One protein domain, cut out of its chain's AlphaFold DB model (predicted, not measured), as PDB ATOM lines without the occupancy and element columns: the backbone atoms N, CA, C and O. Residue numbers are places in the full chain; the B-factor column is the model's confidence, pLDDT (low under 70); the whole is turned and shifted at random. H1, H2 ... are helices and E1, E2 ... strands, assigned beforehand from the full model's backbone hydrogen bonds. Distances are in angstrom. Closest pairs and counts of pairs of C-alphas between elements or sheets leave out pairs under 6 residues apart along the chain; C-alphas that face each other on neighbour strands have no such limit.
ATOM      1  N   SER A  10     183.286 128.196 249.363       88.19
ATOM      2  CA  SER A  10     182.072 127.746 250.054       88.19
ATOM      3  C   SER A  10     181.426 126.499 249.447       88.19
ATOM      4  O   SER A  10     180.646 125.840 250.128       88.19
ATOM      5  N   SER A  11     181.748 126.152 248.196       93.06
ATOM      6  CA  SER A  11     181.262 124.922 247.560       93.06
ATOM      7  C   SER A  11     182.100 123.687 247.909       93.06
ATOM      8  O   SER A  11     181.685 122.563 247.628       93.06
ATOM      9  N   LEU A  12     183.266 123.872 248.534       93.50
ATOM     10  CA  LEU A  12     184.146 122.774 248.915       93.50
ATOM     11  C   LEU A  12     183.619 122.048 250.160       93.50
ATOM     12  O   LEU A  12     183.143 122.666 251.112       93.50
ATOM     13  N   VAL A  13     183.749 120.721 250.165       96.00
ATOM     14  CA  VAL A  13     183.378 119.863 251.299       96.00
ATOM     15  C   VAL A  13     184.332 120.095 252.473       96.00
ATOM     16  O   VAL A  13     185.548 120.115 252.293       96.00
ATOM     17  N   GLN A  14     183.781 120.237 253.680       96.25
ATOM     18  CA  GLN A  14     184.558 120.365 254.915       96.25
ATOM     19  C   GLN A  14     184.850 119.000 255.551       96.25
ATOM     20  O   GLN A  14     184.052 118.065 255.461       96.25
ATOM     21  N   TYR A  15     185.959 118.917 256.282       97.06
ATOM     22  CA  TYR A  15     186.433 117.719 256.975       97.06
ATOM     23  C   TYR A  15     186.622 117.990 258.481       97.06
ATOM     24  O   TYR A  15     187.752 118.058 258.975       97.06
ATOM     25  N   PRO A  16     185.531 118.130 259.258       96.69
ATOM     26  CA  PRO A  16     185.595 118.525 260.669       96.69
ATOM     27  C   PRO A  16     186.185 117.455 261.601       96.69
ATOM     28  O   PRO A  16     186.549 117.771 262.726       96.69
ATOM     29  N   ALA A  17     186.301 116.198 261.163       97.06
ATOM     30  CA  ALA A  17     186.939 115.132 261.944       97.06
ATOM     31  C   ALA A  17     188.480 115.129 261.829       97.06
ATOM     32  O   ALA A  17     189.161 114.367 262.517       97.06
ATOM     33  N   VAL A  18     189.053 115.949 260.939       97.56
ATOM     34  CA  VAL A  18     190.498 115.977 260.689       97.56
ATOM     35  C   VAL A  18     191.178 116.915 261.682       97.56
ATOM     36  O   VAL A  18     191.139 118.135 261.551       97.56
ATOM     37  N   HIS A  19     191.868 116.325 262.657       97.44
ATOM     38  CA  HIS A  19     192.666 117.064 263.642       97.44
ATOM     39  C   HIS A  19     194.157 117.152 263.284       97.44
ATOM     40  O   HIS A  19     194.881 117.977 263.845       97.44
ATOM     41  N   SER A  20     194.624 116.326 262.342       97.38
ATOM     42  CA  SER A  20     196.011 116.273 261.877       97.38
ATOM     43  C   SER A  20     196.063 116.106 260.359       97.38
ATOM     44  O   SER A  20     195.421 115.209 259.821       97.38
ATOM     45  N   LEU A  21     196.881 116.911 259.685       97.62
ATOM     46  CA  LEU A  21     197.036 116.923 258.234       97.62
ATOM     47  C   LEU A  21     198.512 116.754 257.863       97.62
ATOM     48  O   LEU A  21     199.384 117.463 258.368       97.62
ATOM     49  N   THR A  22     198.791 115.811 256.962       96.12
ATOM     50  CA  THR A  22     200.106 115.651 256.332       96.12
ATOM     51  C   THR A  22     199.961 115.827 254.832       96.12
ATOM     52  O   THR A  22     199.297 115.030 254.179       96.12
ATOM     53  N   VAL A  23     200.609 116.850 254.291       94.56
ATOM     54  CA  VAL A  23     200.625 117.165 252.867       94.56
ATOM     55  C   VAL A  23     201.990 116.785 252.303       94.56
ATOM     56  O   VAL A  23     203.031 117.215 252.808       94.56
ATOM     57  N   GLY A  24     201.991 115.929 251.281       88.88
ATOM     58  CA  GLY A  24     203.219 115.478 250.623       88.88
ATOM     59  C   GLY A  24     203.921 116.616 249.882       88.88
ATOM     60  O   GLY A  24     205.098 116.880 250.113       88.88
ATOM     61  N   CYS A  25     203.173 117.314 249.038       85.94
ATOM     62  CA  CYS A  25     203.637 118.455 248.266       85.94
ATOM     63  C   CYS A  25     202.456 119.402 248.042       85.94
ATOM     64  O   CYS A  25     201.351 118.931 247.768       85.94
ATOM     65  N   ILE A  26     202.677 120.711 248.167       85.06
ATOM     66  CA  ILE A  26     201.750 121.720 247.645       85.06
ATOM     67  C   ILE A  26     202.333 122.266 246.351       85.06
ATOM     68  O   ILE A  26     203.494 122.675 246.311       85.06
ATOM     69  N   VAL A  27     201.495 122.295 245.320       85.06
ATOM     70  CA  VAL A  27     201.757 123.007 244.072       85.06
ATOM     71  C   VAL A  27     200.928 124.290 244.092       85.06
ATOM     72  O   VAL A  27     199.715 124.238 244.286       85.06
ATOM     73  N   GLY A  28     201.581 125.438 243.905       88.31
ATOM     74  CA  GLY A  28     200.936 126.752 243.922       88.31
ATOM     75  C   GLY A  28     200.926 127.428 245.298       88.31
ATOM     76  O   GLY A  28     201.761 127.147 246.155       88.31
ATOM     77  N   ARG A  29     199.996 128.375 245.484       91.69
ATOM     78  CA  ARG A  29     199.920 129.234 246.677       91.69
ATOM     79  C   ARG A  29     199.192 128.515 247.825       91.69
ATOM     80  O   ARG A  29     198.018 128.185 247.666       91.69
ATOM     81  N   PRO A  30     199.835 128.278 248.984       92.81
ATOM     82  CA  PRO A  30     199.180 127.663 250.133       92.81
ATOM     83  C   PRO A  30     198.330 128.707 250.873       92.81
ATOM     84  O   PRO A  30     198.820 129.393 251.771       92.81
ATOM     85  N   LEU A  31     197.066 128.847 250.468       94.88
ATOM     86  CA  LEU A  31     196.135 129.812 251.054       94.88
ATOM     87  C   LEU A  31     195.426 129.241 252.300       94.88
ATOM     88  O   LEU A  31     194.918 128.116 252.288       94.88
ATOM     89  N   LEU A  32     195.418 130.003 253.396       95.12
ATOM     90  CA  LEU A  32     194.875 129.581 254.690       95.12
ATOM     91  C   LEU A  32     193.350 129.580 254.751       95.12
ATOM     92  O   LEU A  32     192.794 128.749 255.458       95.12
ATOM     93  N   ASP A  33     192.666 130.455 254.023       94.06
ATOM     94  CA  ASP A  33     191.205 130.431 253.878       94.06
ATOM     95  C   ASP A  33     190.711 129.076 253.353       94.06
ATOM     96  O   ASP A  33     189.751 128.518 253.887       94.06
ATOM     97  N   TRP A  34     191.424 128.487 252.388       94.38
ATOM     98  CA  TRP A  34     191.122 127.146 251.885       94.38
ATOM     99  C   TRP A  34     191.365 126.092 252.967       94.38
ATOM    100  O   TRP A  34     190.525 125.222 253.184       94.38
ATOM    101  N   LEU A  35     192.492 126.170 253.681       95.56
ATOM    102  CA  LEU A  35     192.828 125.207 254.735       95.56
ATOM    103  C   LEU A  35     191.886 125.295 255.946       95.56
ATOM    104  O   LEU A  35     191.504 124.256 256.482       95.56
ATOM    105  N   HIS A  36     191.479 126.496 256.361       95.19
ATOM    106  CA  HIS A  36     190.511 126.715 257.437       95.19
ATOM    107  C   HIS A  36     189.127 126.196 257.055       95.19
ATOM    108  O   HIS A  36     188.481 125.533 257.866       95.19
ATOM    109  N   HIS A  37     188.686 126.448 255.817       94.38
ATOM    110  CA  HIS A  37     187.407 125.941 255.328       94.38
ATOM    111  C   HIS A  37     187.400 124.414 255.244       94.38
ATOM    112  O   HIS A  37     186.484 123.771 255.750       94.38
ATOM    113  N   LEU A  38     188.431 123.817 254.643       95.69
ATOM    114  CA  LEU A  38     188.516 122.367 254.477       95.69
ATOM    115  C   LEU A  38     188.718 121.643 255.813       95.69
ATOM    116  O   LEU A  38     188.140 120.579 256.013       95.69
ATOM    117  N   PHE A  39     189.506 122.192 256.739       97.19
ATOM    118  CA  PHE A  39     189.904 121.516 257.980       97.19
ATOM    119  C   PHE A  39     189.648 122.391 259.216       97.19
ATOM    120  O   PHE A  39     190.590 122.764 259.922       97.19
ATOM    121  N   PRO A  40     188.382 122.711 259.540       96.38
ATOM    122  CA  PRO A  40     188.064 123.681 260.590       96.38
ATOM    123  C   PRO A  40     188.488 123.223 261.998       96.38
ATOM    124  O   PRO A  40     188.710 124.048 262.883       96.38
ATOM    125  N   ALA A  41     188.634 121.912 262.220       96.69
ATOM    126  CA  ALA A  41     189.010 121.329 263.509       96.69
ATOM    127  C   ALA A  41     190.504 120.968 263.631       96.69
ATOM    128  O   ALA A  41     190.891 120.269 264.581       96.69
ATOM    129  N   LEU A  42     191.346 121.412 262.689       97.75
ATOM    130  CA  LEU A  42     192.773 121.112 262.709       97.75
ATOM    131  C   LEU A  42     193.431 121.752 263.939       97.75
ATOM    132  O   LEU A  42     193.458 122.971 264.088       97.75
ATOM    133  N   CYS A  43     193.961 120.923 264.836       97.31
ATOM    134  CA  CYS A  43     194.551 121.409 266.085       97.31
ATOM    135  C   CYS A  43     195.755 120.600 266.573       97.31
ATOM    136  O   CYS A  43     196.501 121.072 267.427       97.31
ATOM    137  N   SER A  44     195.983 119.397 266.042       97.00
ATOM    138  CA  SER A  44     197.070 118.522 266.481       97.00
ATOM    139  C   SER A  44     198.336 118.739 265.660       97.00
ATOM    140  O   SER A  44     199.362 119.137 266.208       97.00
ATOM    141  N   ALA A  45     198.305 118.479 264.352       97.31
ATOM    142  CA  ALA A  45     199.510 118.598 263.538       97.31
ATOM    143  C   ALA A  45     199.239 119.068 262.111       97.31
ATOM    144  O   ALA A  45     198.316 118.593 261.456       97.31
ATOM    145  N   LEU A  46     200.107 119.950 261.620       97.38
ATOM    146  CA  LEU A  46     200.169 120.361 260.224       97.38
ATOM    147  C   LEU A  46     201.580 120.094 259.695       97.38
ATOM    148  O   LEU A  46     202.552 120.685 260.170       97.38
ATOM    149  N   ILE A  47     201.699 119.150 258.764       96.12
ATOM    150  CA  ILE A  47     202.981 118.626 258.287       96.12
ATOM    151  C   ILE A  47     203.064 118.789 256.770       96.12
ATOM    152  O   ILE A  47     202.343 118.118 256.043       96.12
ATOM    153  N   PHE A  48     203.993 119.608 256.287       94.50
ATOM    154  CA  PHE A  48     204.306 119.787 254.868       94.50
ATOM    155  C   PHE A  48     205.622 119.113 254.546       94.50
ATOM    156  O   PHE A  48     206.656 119.598 254.990       94.50
ATOM    157  N   ARG A  49     205.617 117.991 253.815       85.69
ATOM    158  CA  ARG A  49     206.850 117.237 253.526       85.69
ATOM    159  C   ARG A  49     207.800 118.013 252.621       85.69
ATOM    160  O   ARG A  49     208.972 118.089 252.994       85.69
ATOM    161  N   ALA A  50     207.283 118.593 251.543       79.69
ATOM    162  CA  ALA A  50     207.999 119.462 250.623       79.69
ATOM    163  C   ALA A  50     207.094 120.607 250.146       79.69
ATOM    164  O   ALA A  50     205.882 120.434 249.999       79.69
ATOM    165  N   PHE A  51     207.702 121.755 249.868       76.75
ATOM    166  CA  PHE A  51     207.068 122.858 249.164       76.75
ATOM    167  C   PHE A  51     207.789 123.061 247.847       76.75
ATOM    168  O   PHE A  51     208.982 123.369 247.830       76.75
ATOM    169  N   ASN A  52     207.080 122.844 246.740       73.44
ATOM    170  CA  ASN A  52     207.645 123.045 245.416       73.44
ATOM    171  C   ASN A  52     207.591 124.536 245.055       73.44
ATOM    172  O   ASN A  52     206.829 124.966 244.192       73.44
ATOM    173  N   GLY A  53     208.384 125.328 245.779       60.41
ATOM    174  CA  GLY A  53     208.500 126.772 245.589       60.41
ATOM    175  C   GLY A  53     209.248 127.165 244.315       60.41
ATOM    176  O   GLY A  53     209.240 128.331 243.951       60.41
ATOM    177  N   PHE A  54     209.852 126.213 243.595       62.50
ATOM    178  CA  PHE A  54     210.582 126.486 242.348       62.50
ATOM    179  C   PHE A  54     209.714 127.139 241.260       62.50
ATOM    180  O   PHE A  54     210.249 127.711 240.316       62.50
ATOM    181  N   ALA A  55     208.387 127.067 241.391       62.25
ATOM    182  CA  ALA A  55     207.441 127.691 240.474       62.25
ATOM    183  C   ALA A  55     207.008 129.118 240.871       62.25
ATOM    184  O   ALA A  55     206.253 129.730 240.120       62.25
ATOM    185  N   LEU A  56     207.416 129.630 242.038       70.19
ATOM    186  CA  LEU A  56     206.969 130.924 242.560       70.19
ATOM    187  C   LEU A  56     208.133 131.913 242.661       70.19
ATOM    188  O   LEU A  56     209.206 131.578 243.164       70.19
ATOM    189  N   ASP A  57     207.894 133.143 242.211       81.38
ATOM    190  CA  ASP A  57     208.821 134.254 242.423       81.38
ATOM    191  C   ASP A  57     208.787 134.701 243.899       81.38
ATOM    192  O   ASP A  57     207.816 134.484 244.624       81.38
ATOM    193  N   TRP A  58     209.834 135.378 244.374       77.44
ATOM    194  CA  TRP A  58     209.872 135.945 245.725       77.44
ATOM    195  C   TRP A  58     208.676 136.875 246.001       77.44
ATOM    196  O   TRP A  58     208.131 136.906 247.114       77.44
ATOM    197  N   SER A  59     208.234 137.627 244.987       81.75
ATOM    198  CA  SER A  59     207.054 138.493 245.080       81.75
ATOM    199  C   SER A  59     205.766 137.707 245.393       81.75
ATOM    200  O   SER A  59     204.899 138.187 246.138       81.75
ATOM    201  N   ASP A  60     205.671 136.452 244.939       87.50
ATOM    202  CA  ASP A  60     204.545 135.567 245.233       87.50
ATOM    203  C   ASP A  60     204.525 135.120 246.697       87.50
ATOM    204  O   ASP A  60     203.448 134.991 247.284       87.50
ATOM    205  N   TYR A  61     205.684 134.929 247.336       91.38
ATOM    206  CA  TYR A  61     205.738 134.566 248.757       91.38
ATOM    207  C   TYR A  61     205.214 135.680 249.650       91.38
ATOM    208  O   TYR A  61     204.445 135.418 250.575       91.38
ATOM    209  N   THR A  62     205.589 136.923 249.353       93.56
ATOM    210  CA  THR A  62     205.165 138.083 250.148       93.56
ATOM    211  C   THR A  62     203.671 138.352 249.970       93.56
ATOM    212  O   THR A  62     202.960 138.554 250.954       93.56
ATOM    213  N   SER A  63     203.168 138.292 248.732       94.50
ATOM    214  CA  SER A  63     201.736 138.473 248.456       94.50
ATOM    215  C   SER A  63     200.880 137.352 249.052       94.50
ATOM    216  O   SER A  63     199.844 137.628 249.657       94.50
ATOM    217  N   THR A  64     201.334 136.098 248.967       94.88
ATOM    218  CA  THR A  64     200.640 134.961 249.592       94.88
ATOM    219  C   THR A  64     200.649 135.076 251.115       94.88
ATOM    220  O   THR A  64     199.623 134.850 251.754       94.88
ATOM    221  N   ARG A  65     201.777 135.490 251.707       95.88
ATOM    222  CA  ARG A  65     201.867 135.756 253.144       95.88
ATOM    223  C   ARG A  65     200.868 136.824 253.586       95.88
ATOM    224  O   ARG A  65     200.141 136.594 254.544       95.88
ATOM    225  N   ALA A  66     200.794 137.949 252.874       95.94
ATOM    226  CA  ALA A  66     199.862 139.032 253.190       95.94
ATOM    227  C   ALA A  66     198.394 138.581 253.093       95.94
ATOM    228  O   ALA A  66     197.595 138.887 253.977       95.94
ATOM    229  N   ALA A  67     198.045 137.798 252.065       95.00
ATOM    230  CA  ALA A  67     196.714 137.205 251.947       95.00
ATOM    231  C   ALA A  67     196.395 136.300 253.151       95.00
ATOM    232  O   ALA A  67     195.344 136.442 253.774       95.00
ATOM    233  N   ASN A  68     197.330 135.431 253.542       96.06
ATOM    234  CA  ASN A  68     197.176 134.561 254.707       96.06
ATOM    235  C   ASN A  68     197.061 135.340 256.025       96.06
ATOM    236  O   ASN A  68     196.295 134.945 256.903       96.06
ATOM    237  N   GLU A  69     197.765 136.460 256.183       94.69
ATOM    238  CA  GLU A  69     197.610 137.329 257.355       94.69
ATOM    239  C   GLU A  69     196.218 137.961 257.414       94.69
ATOM    240  O   GLU A  69     195.581 137.900 258.464       94.69
ATOM    241  N   LEU A  70     195.708 138.480 256.290       93.06
ATOM    242  CA  LEU A  70     194.367 139.071 256.209       93.06
ATOM    243  C   LEU A  70     193.271 138.076 256.602       93.06
ATOM    244  O   LEU A  70     192.359 138.438 257.338       93.06
ATOM    245  N   THR A  71     193.391 136.807 256.198       91.19
ATOM    246  CA  THR A  71     192.408 135.763 256.558       91.19
ATOM    247  C   THR A  71     192.339 135.458 258.057       91.19
ATOM    248  O   THR A  71     191.412 134.785 258.504       91.19
ATOM    249  N   GLN A  72     193.315 135.926 258.839       91.31
ATOM    250  CA  GLN A  72     193.423 135.679 260.275       91.31
ATOM    251  C   GLN A  72     193.147 136.928 261.123       91.31
ATOM    252  O   GLN A  72     193.145 136.828 262.352       91.31
ATOM    253  N   VAL A  73     192.929 138.094 260.505       88.94
ATOM    254  CA  VAL A  73     192.537 139.307 261.231       88.94
ATOM    255  C   VAL A  73     191.086 139.151 261.669       88.94
ATOM    256  O   VAL A  73     190.184 138.972 260.853       88.94
ATOM    257  N   ASP A  74     190.862 139.204 262.980       77.06
ATOM    258  CA  ASP A  74     189.522 139.145 263.551       77.06
ATOM    259  C   ASP A  74     188.789 140.443 263.177       77.06
ATOM    260  O   ASP A  74     189.018 141.495 263.775       77.06
ATOM    261  N   HIS A  75     187.930 140.395 262.156       67.75
ATOM    262  CA  HIS A  75     187.068 141.508 261.748       67.75
ATOM    263  C   HIS A  75     185.918 141.707 262.751       67.75
ATOM    264  O   HIS A  75     184.743 141.725 262.386       67.75
ATOM    265  N   ARG A  76     186.245 141.856 264.041       63.41
ATOM    266  CA  ARG A  76     185.272 142.239 265.077       63.41
ATOM    267  C   ARG A  76     184.861 143.698 265.003       63.41
ATOM    268  O   ARG A  76     183.865 144.063 265.623       63.41
ATOM    269  N   ASP A  77     185.562 144.507 264.216       61.78
ATOM    270  CA  ASP A  77     185.255 145.922 264.033       61.78
ATOM    271  C   ASP A  77     184.078 146.112 263.066       61.78
ATOM    272  O   ASP A  77     184.243 146.625 261.965       61.78
ATOM    273  N   GLY A  78     182.888 145.651 263.469       68.38
ATOM    274  CA  GLY A  78     181.570 146.179 263.085       68.38
ATOM    275  C   GLY A  78     181.223 146.354 261.599       68.38
ATOM    276  O   GLY A  78     180.194 146.953 261.306       68.38
ATOM    277  N   SER A  79     182.026 145.862 260.654       71.94
ATOM    278  CA  SER A  79     181.967 146.264 259.240       71.94
ATOM    279  C   SER A  79     180.816 145.647 258.440       71.94
ATOM    280  O   SER A  79     180.747 145.827 257.228       71.94
ATOM    281  N   GLY A  80     179.902 144.911 259.085       79.25
ATOM    282  CA  GLY A  80     178.778 144.240 258.421       79.25
ATOM    283  C   GLY A  80     179.195 143.165 257.409       79.25
ATOM    284  O   GLY A  80     178.340 142.606 256.726       79.25
ATOM    285  N   LEU A  81     180.494 142.869 257.304       74.88
ATOM    286  CA  LEU A  81     181.010 141.806 256.457       74.88
ATOM    287  C   LEU A  81     180.678 140.435 257.067       74.88
ATOM    288  O   LEU A  81     180.565 140.315 258.292       74.88
ATOM    289  N   PRO A  82     180.516 139.393 256.227       70.81
ATOM    290  CA  PRO A  82     180.307 138.031 256.695       70.81
ATOM    291  C   PRO A  82     181.372 137.645 257.728       70.81
ATOM    292  O   PRO A  82     182.538 138.010 257.550       70.81
ATOM    293  N   PRO A  83     180.999 136.909 258.792       68.00
ATOM    294  CA  PRO A  83     181.958 136.482 259.796       68.00
ATOM    295  C   PRO A  83     183.088 135.702 259.109       68.00
ATOM    296  O   PRO A  83     182.801 134.834 258.275       68.00
ATOM    297  N   PRO A  84     184.360 136.012 259.413       72.31
ATOM    298  CA  PRO A  84     185.484 135.321 258.806       72.31
ATOM    299  C   PRO A  84     185.399 133.821 259.096       72.31
ATOM    300  O   PRO A  84     184.835 133.392 260.109       72.31
ATOM    301  N   ALA A  85     185.965 133.015 258.193       75.12
ATOM    302  CA  ALA A  85     186.063 131.578 258.400       75.12
ATOM    303  C   ALA A  85     186.697 131.292 259.776       75.12
ATOM    304  O   ALA A  85     187.623 132.002 260.182       75.12
ATOM    305  N   PRO A  86     186.212 130.279 260.514       80.56
ATOM    306  CA  PRO A  86     186.721 129.983 261.844       80.56
ATOM    307  C   PRO A  86     188.218 129.658 261.775       80.56
ATOM    308  O   PRO A  86     188.619 128.617 261.258       80.56
ATOM    309  N   ALA A  87     189.045 130.560 262.304       88.69
ATOM    310  CA  ALA A  87     190.484 130.362 262.395       88.69
ATOM    311  C   ALA A  87     190.819 129.272 263.426       88.69
ATOM    312  O   ALA A  87     190.138 129.117 264.450       88.69
ATOM    313  N   TRP A  88     191.903 128.528 263.190       95.25
ATOM    314  CA  TRP A  88     192.378 127.542 264.158       95.25
ATOM    315  C   TRP A  88     192.743 128.219 265.481       95.25
ATOM    316  O   TRP A  88     193.521 129.167 265.524       95.25
ATOM    317  N   LYS A  89     192.204 127.715 266.595       95.12
ATOM    318  CA  LYS A  89     192.456 128.302 267.924       95.12
ATOM    319  C   LYS A  89     193.848 127.988 268.471       95.12
ATOM    320  O   LYS A  89     194.342 128.723 269.317       95.12
ATOM    321  N   LYS A  90     194.443 126.870 268.053       96.62
ATOM    322  CA  LYS A  90     195.780 126.403 268.448       96.62
ATOM    323  C   LYS A  90     196.261 125.312 267.498       96.62
ATOM    324  O   LYS A  90     195.440 124.631 266.886       96.62
ATOM    325  N   LEU A  91     197.567 125.075 267.484       97.94
ATOM    326  CA  LEU A  91     198.184 123.945 266.806       97.94
ATOM    327  C   LEU A  91     199.241 123.292 267.710       97.94
ATOM    328  O   LEU A  91     200.189 123.937 268.151       97.94
ATOM    329  N   ASP A  92     199.133 121.996 267.996       96.81
ATOM    330  CA  ASP A  92     200.128 121.350 268.862       96.81
ATOM    331  C   ASP A  92     201.488 121.195 268.158       96.81
ATOM    332  O   ASP A  92     202.531 121.209 268.823       96.81
ATOM    333  N   ARG A  93     201.500 121.039 266.828       96.25
ATOM    334  CA  ARG A  93     202.724 120.817 266.052       96.25
ATOM    335  C   ARG A  93     202.638 121.337 264.616       96.25
ATOM    336  O   ARG A  93     201.738 120.972 263.870       96.25
ATOM    337  N   PHE A  94     203.661 122.066 264.188       96.75
ATOM    338  CA  PHE A  94     203.912 122.381 262.782       96.75
ATOM    339  C   PHE A  94     205.221 121.732 262.321       96.75
ATOM    340  O   PHE A  94     206.210 121.736 263.058       96.75
ATOM    341  N   VAL A  95     205.246 121.176 261.109       94.94
ATOM    342  CA  VAL A  95     206.460 120.646 260.477       94.94
ATOM    343  C   VAL A  95     206.498 121.075 259.012       94.94
ATOM    344  O   VAL A  95     205.599 120.724 258.262       94.94
ATOM    345  N   GLY A  96     207.550 121.755 258.572       94.00
ATOM    346  CA  GLY A  96     207.661 122.248 257.193       94.00
ATOM    347  C   GLY A  96     209.068 122.729 256.866       94.00
ATOM    348  O   GLY A  96     209.953 122.635 257.713       94.00
ATOM    349  N   ASP A  97     209.293 123.201 255.649       92.56
ATOM    350  CA  ASP A  97     210.492 123.961 255.277       92.56
ATOM    351  C   ASP A  97     210.358 125.449 255.699       92.56
ATOM    352  O   ASP A  97     209.292 125.865 256.179       92.56
ATOM    353  N   PRO A  98     211.421 126.267 255.570       93.25
ATOM    354  CA  PRO A  98     211.416 127.662 256.005       93.25
ATOM    355  C   PRO A  98     210.409 128.531 255.255       93.25
ATOM    356  O   PRO A  98     209.793 129.410 255.858       93.25
ATOM    357  N   VAL A  99     210.242 128.284 253.954       94.12
ATOM    358  CA  VAL A  99     209.387 129.081 253.072       94.12
ATOM    359  C   VAL A  99     207.931 128.807 253.408       94.12
ATOM    360  O   VAL A  99     207.183 129.749 253.643       94.12
ATOM    361  N   THR A 100     207.536 127.541 253.555       94.94
ATOM    362  CA  THR A 100     206.175 127.187 253.985       94.94
ATOM    363  C   THR A 100     205.819 127.831 255.319       94.94
ATOM    364  O   THR A 100     204.733 128.390 255.474       94.94
ATOM    365  N   PHE A 101     206.735 127.785 256.293       96.25
ATOM    366  CA  PHE A 101     206.492 128.398 257.598       96.25
ATOM    367  C   PHE A 101     206.308 129.919 257.498       96.25
ATOM    368  O   PHE A 101     205.450 130.488 258.171       96.25
ATOM    369  N   TYR A 102     207.075 130.567 256.621       96.38
ATOM    370  CA  TYR A 102     206.955 131.993 256.346       96.38
ATOM    371  C   TYR A 102     205.669 132.362 255.607       96.38
ATOM    372  O   TYR A 102     204.989 133.293 256.036       96.38
ATOM    373  N   VAL A 103     205.324 131.655 254.532       96.25
ATOM    374  CA  VAL A 103     204.185 131.990 253.666       96.25
ATOM    375  C   VAL A 103     202.853 131.760 254.374       96.25
ATOM    376  O   VAL A 103     201.921 132.537 254.187       96.25
ATOM    377  N   LEU A 104     202.741 130.729 255.215       96.75
ATOM    378  CA  LEU A 104     201.495 130.477 255.940       96.75
ATOM    379  C   LEU A 104     201.178 131.560 256.975       96.75
ATOM    380  O   LEU A 104     200.013 131.740 257.289       96.75
ATOM    381  N   ALA A 105     202.182 132.259 257.521       96.62
ATOM    382  CA  ALA A 105     202.001 133.296 258.545       96.62
ATOM    383  C   ALA A 105     200.980 132.926 259.638       96.62
ATOM    384  O   ALA A 105     200.127 133.730 260.013       96.62
ATOM    385  N   LEU A 106     201.052 131.691 260.141       96.44
ATOM    386  CA  LEU A 106     200.140 131.181 261.165       96.44
ATOM    387  C   LEU A 106     200.162 132.112 262.388       96.44
ATOM    388  O   LEU A 106     201.235 132.366 262.931       96.44
ATOM    389  N   ARG A 107     198.999 132.586 262.845       95.06
ATOM    390  CA  ARG A 107     198.831 133.449 264.033       95.06
ATOM    391  C   ARG A 107     198.285 132.710 265.252       95.06
ATOM    392  O   ARG A 107     198.331 133.236 266.360       95.06
ATOM    393  N   CYS A 108     197.795 131.485 265.073       95.31
ATOM    394  CA  CYS A 108     197.358 130.659 266.192       95.31
ATOM    395  C   CYS A 108     198.554 130.205 267.056       95.31
ATOM    396  O   CYS A 108     199.640 129.979 266.518       95.31
ATOM    397  N   PRO A 109     198.393 130.023 268.379       95.88
ATOM    398  CA  PRO A 109     199.448 129.485 269.232       95.88
ATOM    399  C   PRO A 109     199.928 128.106 268.759       95.88
ATOM    400  O   PRO A 109     199.119 127.182 268.631       95.88
ATOM    401  N   ILE A 110     201.243 127.949 268.555       95.62
ATOM    402  CA  ILE A 110     201.857 126.678 268.142       95.62
ATOM    403  C   ILE A 110     202.762 126.138 269.249       95.62
ATOM    404  O   ILE A 110     203.723 126.797 269.631       95.62
ATOM    405  N   ARG A 111     202.517 124.919 269.752       88.19
ATOM    406  CA  ARG A 111     203.325 124.349 270.853       88.19
ATOM    407  C   ARG A 111     204.715 123.871 270.412       88.19
ATOM    408  O   ARG A 111     205.659 123.968 271.193       88.19
ATOM    409  N   LEU A 112     204.850 123.323 269.206       88.00
ATOM    410  CA  LEU A 112     206.123 122.851 268.654       88.00
ATOM    411  C   LEU A 112     206.223 123.172 267.163       88.00
ATOM    412  O   LEU A 112     205.429 122.674 266.370       88.00
ATOM    413  N   VAL A 113     207.257 123.910 266.770       89.75
ATOM    414  CA  VAL A 113     207.605 124.118 265.359       89.75
ATOM    415  C   VAL A 113     208.829 123.292 265.006       89.75
ATOM    416  O   VAL A 113     209.841 123.323 265.710       89.75
ATOM    417  N   MET A 114     208.739 122.561 263.896       90.69
ATOM    418  CA  MET A 114     209.855 121.851 263.292       90.69
ATOM    419  C   MET A 114     210.128 122.353 261.878       90.69
ATOM    420  O   MET A 114     209.475 121.909 260.933       90.69
ATOM    421  N   VAL A 115     211.105 123.244 261.723       90.75
ATOM    422  CA  VAL A 115     211.515 123.719 260.393       90.75
ATOM    423  C   VAL A 115     212.671 122.861 259.893       90.75
ATOM    424  O   VAL A 115     213.685 122.742 260.580       90.75
ATOM    425  N   ARG A 116     212.509 122.226 258.735       87.75
ATOM    426  CA  ARG A 116     213.524 121.403 258.064       87.75
ATOM    427  C   ARG A 116     214.265 122.205 257.012       87.75
ATOM    428  O   ARG A 116     213.712 123.164 256.501       87.75
ATOM    429  N   TYR A 117     215.485 121.786 256.689       83.38
ATOM    430  CA  TYR A 117     216.282 122.351 255.598       83.38
ATOM    431  C   TYR A 117     216.550 123.859 255.738       83.38
ATOM    432  O   TYR A 117     216.609 124.577 254.745       83.38
ATOM    433  N   VAL A 118     216.706 124.363 256.970       82.31
ATOM    434  CA  VAL A 118     217.091 125.772 257.160       82.31
ATOM    435  C   VAL A 118     218.550 125.940 256.737       82.31
ATOM    436  O   VAL A 118     219.424 125.249 257.263       82.31
ATOM    437  N   ASN A 119     218.809 126.870 255.824       79.12
ATOM    438  CA  ASN A 119     220.135 127.263 255.344       79.12
ATOM    439  C   ASN A 119     220.328 128.790 255.485       79.12
ATOM    440  O   ASN A 119     219.461 129.483 256.025       79.12
ATOM    441  N   ALA A 120     221.473 129.317 255.040       75.00
ATOM    442  CA  ALA A 120     221.783 130.745 255.149       75.00
ATOM    443  C   ALA A 120     220.750 131.626 254.423       75.00
ATOM    444  O   ALA A 120     220.269 132.600 255.003       75.00
ATOM    445  N   ASP A 121     220.346 131.225 253.216       81.31
ATOM    446  CA  ASP A 121     219.431 131.987 252.358       81.31
ATOM    447  C   ASP A 121     218.002 132.015 252.913       81.31
ATOM    448  O   ASP A 121     217.264 132.984 252.758       81.31
ATOM    449  N   THR A 122     217.610 130.958 253.624       87.31
ATOM    450  CA  THR A 122     216.253 130.797 254.159       87.31
ATOM    451  C   THR A 122     216.098 131.226 255.616       87.31
ATOM    452  O   THR A 122     214.988 131.233 256.157       87.31
ATOM    453  N   ARG A 123     217.187 131.637 256.276       86.81
ATOM    454  CA  ARG A 123     217.171 132.104 257.671       86.81
ATOM    455  C   ARG A 123     216.234 133.296 257.880       86.81
ATOM    456  O   ARG A 123     215.579 133.378 258.925       86.81
ATOM    457  N   GLY A 124     216.177 134.212 256.910       88.25
ATOM    458  CA  GLY A 124     215.308 135.391 256.963       88.25
ATOM    459  C   GLY A 124     213.841 135.003 257.151       88.25
ATOM    460  O   GLY A 124     213.187 135.487 258.070       88.25
ATOM    461  N   TYR A 125     213.372 134.022 256.381       93.12
ATOM    462  CA  TYR A 125     212.001 133.514 256.441       93.12
ATOM    463  C   TYR A 125     211.612 132.978 257.817       93.12
ATOM    464  O   TYR A 125     210.573 133.355 258.361       93.12
ATOM    465  N   VAL A 126     212.463 132.134 258.407       91.19
ATOM    466  CA  VAL A 126     212.213 131.580 259.746       91.19
ATOM    467  C   VAL A 126     212.171 132.698 260.783       91.19
ATOM    468  O   VAL A 126     211.298 132.701 261.648       91.19
ATOM    469  N   THR A 127     213.083 133.665 260.679       89.44
ATOM    470  CA  THR A 127     213.162 134.797 261.609       89.44
ATOM    471  C   THR A 127     211.894 135.654 261.549       89.44
ATOM    472  O   THR A 127     211.307 135.949 262.589       89.44
ATOM    473  N   GLU A 128     211.421 135.994 260.347       92.25
ATOM    474  CA  GLU A 128     210.182 136.760 260.147       92.25
ATOM    475  C   GLU A 128     208.924 135.992 260.574       92.25
ATOM    476  O   GLU A 128     207.981 136.572 261.116       92.25
ATOM    477  N   ALA A 129     208.875 134.677 260.349       94.12
ATOM    478  CA  ALA A 129     207.771 133.840 260.813       94.12
ATOM    479  C   ALA A 129     207.704 133.797 262.351       94.12
ATOM    480  O   ALA A 129     206.650 134.049 262.932       94.12
ATOM    481  N   LEU A 130     208.843 133.563 263.014       88.94
ATOM    482  CA  LEU A 130     208.927 133.511 264.478       88.94
ATOM    483  C   LEU A 130     208.663 134.863 265.143       88.94
ATOM    484  O   LEU A 130     208.155 134.894 266.259       88.94
ATOM    485  N   ARG A 131     208.978 135.982 264.475       91.19
ATOM    486  CA  ARG A 131     208.635 137.318 264.981       91.19
ATOM    487  C   ARG A 131     207.121 137.541 265.012       91.19
ATOM    488  O   ARG A 131     206.621 138.138 265.959       91.19
ATOM    489  N   GLY A 132     206.401 137.060 263.995       89.31
ATOM    490  CA  GLY A 132     204.939 137.163 263.918       89.31
ATOM    491  C   GLY A 132     204.192 136.189 264.835       89.31
ATOM    492  O   GLY A 132     203.061 136.480 265.228       89.31
ATOM    493  N   ASN A 133     204.819 135.056 265.174       90.50
ATOM    494  CA  ASN A 133     204.270 134.027 266.055       90.50
ATOM    495  C   ASN A 133     205.394 133.306 266.835       90.50
ATOM    496  O   ASN A 133     205.936 132.301 266.357       90.50
ATOM    497  N   PRO A 134     205.789 133.816 268.017       82.50
ATOM    498  CA  PRO A 134     206.819 133.189 268.836       82.50
ATOM    499  C   PRO A 134     206.327 131.856 269.413       82.50
ATOM    500  O   PRO A 134     205.197 131.744 269.885       82.50
ATOM    501  N   VAL A 135     207.195 130.840 269.424       82.25
ATOM    502  CA  VAL A 135     206.832 129.476 269.849       82.25
ATOM    503  C   VAL A 135     207.647 129.011 271.056       82.25
ATOM    504  O   VAL A 135     208.842 129.299 271.136       82.25
ATOM    505  N   PRO A 136     207.052 128.241 271.987       69.06
ATOM    506  CA  PRO A 136     207.737 127.788 273.193       69.06
ATOM    507  C   PRO A 136     208.751 126.672 272.913       69.06
ATOM    508  O   PRO A 136     209.681 126.472 273.690       69.06
ATOM    509  N   ARG A 137     208.581 125.910 271.822       71.38
ATOM    510  CA  ARG A 137     209.507 124.843 271.427       71.38
ATOM    511  C   ARG A 137     209.794 124.927 269.942       71.38
ATOM    512  O   ARG A 137     208.892 124.832 269.110       71.38
ATOM    513  N   LEU A 138     211.075 125.025 269.624       80.00
ATOM    514  CA  LEU A 138     211.554 125.136 268.263       80.00
ATOM    515  C   LEU A 138     212.601 124.051 268.012       80.00
ATOM    516  O   LEU A 138     213.670 124.050 268.620       80.00
ATOM    517  N   LYS A 139     212.292 123.112 267.116       81.25
ATOM    518  CA  LYS A 139     213.265 122.156 266.590       81.25
ATOM    519  C   LYS A 139     213.571 122.550 265.166       81.25
ATOM    520  O   LYS A 139     212.888 122.169 264.223       81.25
ATOM    521  N   LEU A 140     214.629 123.310 265.013       73.88
ATOM    522  CA  LEU A 140     215.136 123.555 263.694       73.88
ATOM    523  C   LEU A 140     216.007 122.360 263.303       73.88
ATOM    524  O   LEU A 140     217.057 122.108 263.892       73.88
ATOM    525  N   SER A 141     215.561 121.627 262.290       67.81
ATOM    526  CA  SER A 141     216.460 120.896 261.404       67.81
ATOM    527  C   SER A 141     217.126 121.946 260.526       67.81
ATOM    528  O   SER A 141     216.851 122.095 259.336       67.81
ATOM    529  N   LEU A 142     217.939 122.751 261.198       56.91
ATOM    530  CA  LEU A 142     218.889 123.595 260.543       56.91
ATOM    531  C   LEU A 142     219.983 122.694 259.997       56.91
ATOM    532  O   LEU A 142     220.383 121.692 260.600       56.91
TER     533      LEU A 142
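What this domain is: This is residues 10 to 142 of the 318 residues of an uncharacterized protein of Ganoderma sinense ZZ0214-1 (UniProt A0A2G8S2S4). One sheet of five parallel strands, laid side by side in the order of the chain, makes a wall with helices over one face and the other face bare. H3 and H4 pack on that face, H2 packs on H3 farther out from the sheet, H1 stands off the sheet with its first residue near H2 and H3, and residues 77 to 82 stick out in a loop. The printed part has 133 residues with four named helices and five named strands, alternating as E1 H1 E2 H2 E3 H3 E4 H4 E5; the sheet's order is E1 E2 E3 E4 E5. The class is mixed, helices and strands, though under half of the residues are in named elements. The whole is compact, with a radius of gyration of the C-alphas of 14.5 A and spans of 45 by 31 by 28 A.

How they stand to each other: The sheet begins with E1, residues 20 to 26, an edge strand. Its neighbour E2, residues 45 to 51, is parallel at 8 degrees, with N 21 and O 45 at 2.8 A. E3, residues 93 to 96, is parallel to E2 at 2 degrees, with N 48 and O 95 at 2.8 A. E4, residues 113 to 118, is parallel to E3 at 14 degrees, with N 114 and O 94 at 2.8 A. The other edge strand, E5, residues 138 to 142, is parallel to E4 at 12 degrees, with N 139 and O 113 at 2.8 A. H1, residues 32 to 38, H2, residues 58 to 70, H3, residues 98 to 104, and H4, residues 123 to 132, each lie between two strands in the chain. They make four strand-helix-strand units, each two parallel neighbour strands with a helix between, and each crossover is right-handed. H3 is on the sheet at a height of 8.2 A, only just over E2, on which 3 of its 7 C-alphas fall. It runs slantwise to the strands, at 52 degrees to E2 on the local plane. H4 is on the same face at a height of 10.2 A over the sheet, over E4 and along the strands, at 8 degrees to E4 on the local plane, which only just 6 C-alphas of the sheet fit. H3 and H4 touch, closest at the C-alphas of Tyr 102 and Ala 129, 4.9 A apart; they run the same way at a steep tilt of 36 degrees, only just past shallow. H2 is not on the sheet but touches H3, closest at the C-alphas of Arg 65 and Val 103, 4.5 A apart, the same way at a steep tilt of 43 degrees. H1 is not on the sheet and is close to but not clearly touching H2, with the closest C-alphas, of Leu 32 and Asn 68, 5.5 A apart. H1 and H4 are apart, as are H2 and H4. In H1, H2, H3 and H4 every O i to N i+4 pair is within hydrogen-bond range.

Where its parts are: E1 begins at C-alpha 20, (196.011, 116.273, 261.877), and is 16.3 A long; H1 is 9.6 A and E2 16.8 A. H2, the longest helix, runs 19.0 A from C-alpha 58 at (209.872, 135.945, 245.725). E3 is 10.2 A, H3 10.3 A, E4 12.6 A and H4 14.6 A. E5, 10.8 A, ends at C-alpha 142, (218.889, 123.595, 260.543).

The domain as a whole: The C-alphas of Gly 80 and Ala 120 are the two farthest apart, at 45.2 A. The printed part has no cut. The link from H2 to E3, residues 71 to 92, is long, and its residues 77 to 82 stand free. The mean pLDDT of the printed part is 88.0; residues 53 to 55, 75 to 78, 83, 136 and 141 to 142 are under 70.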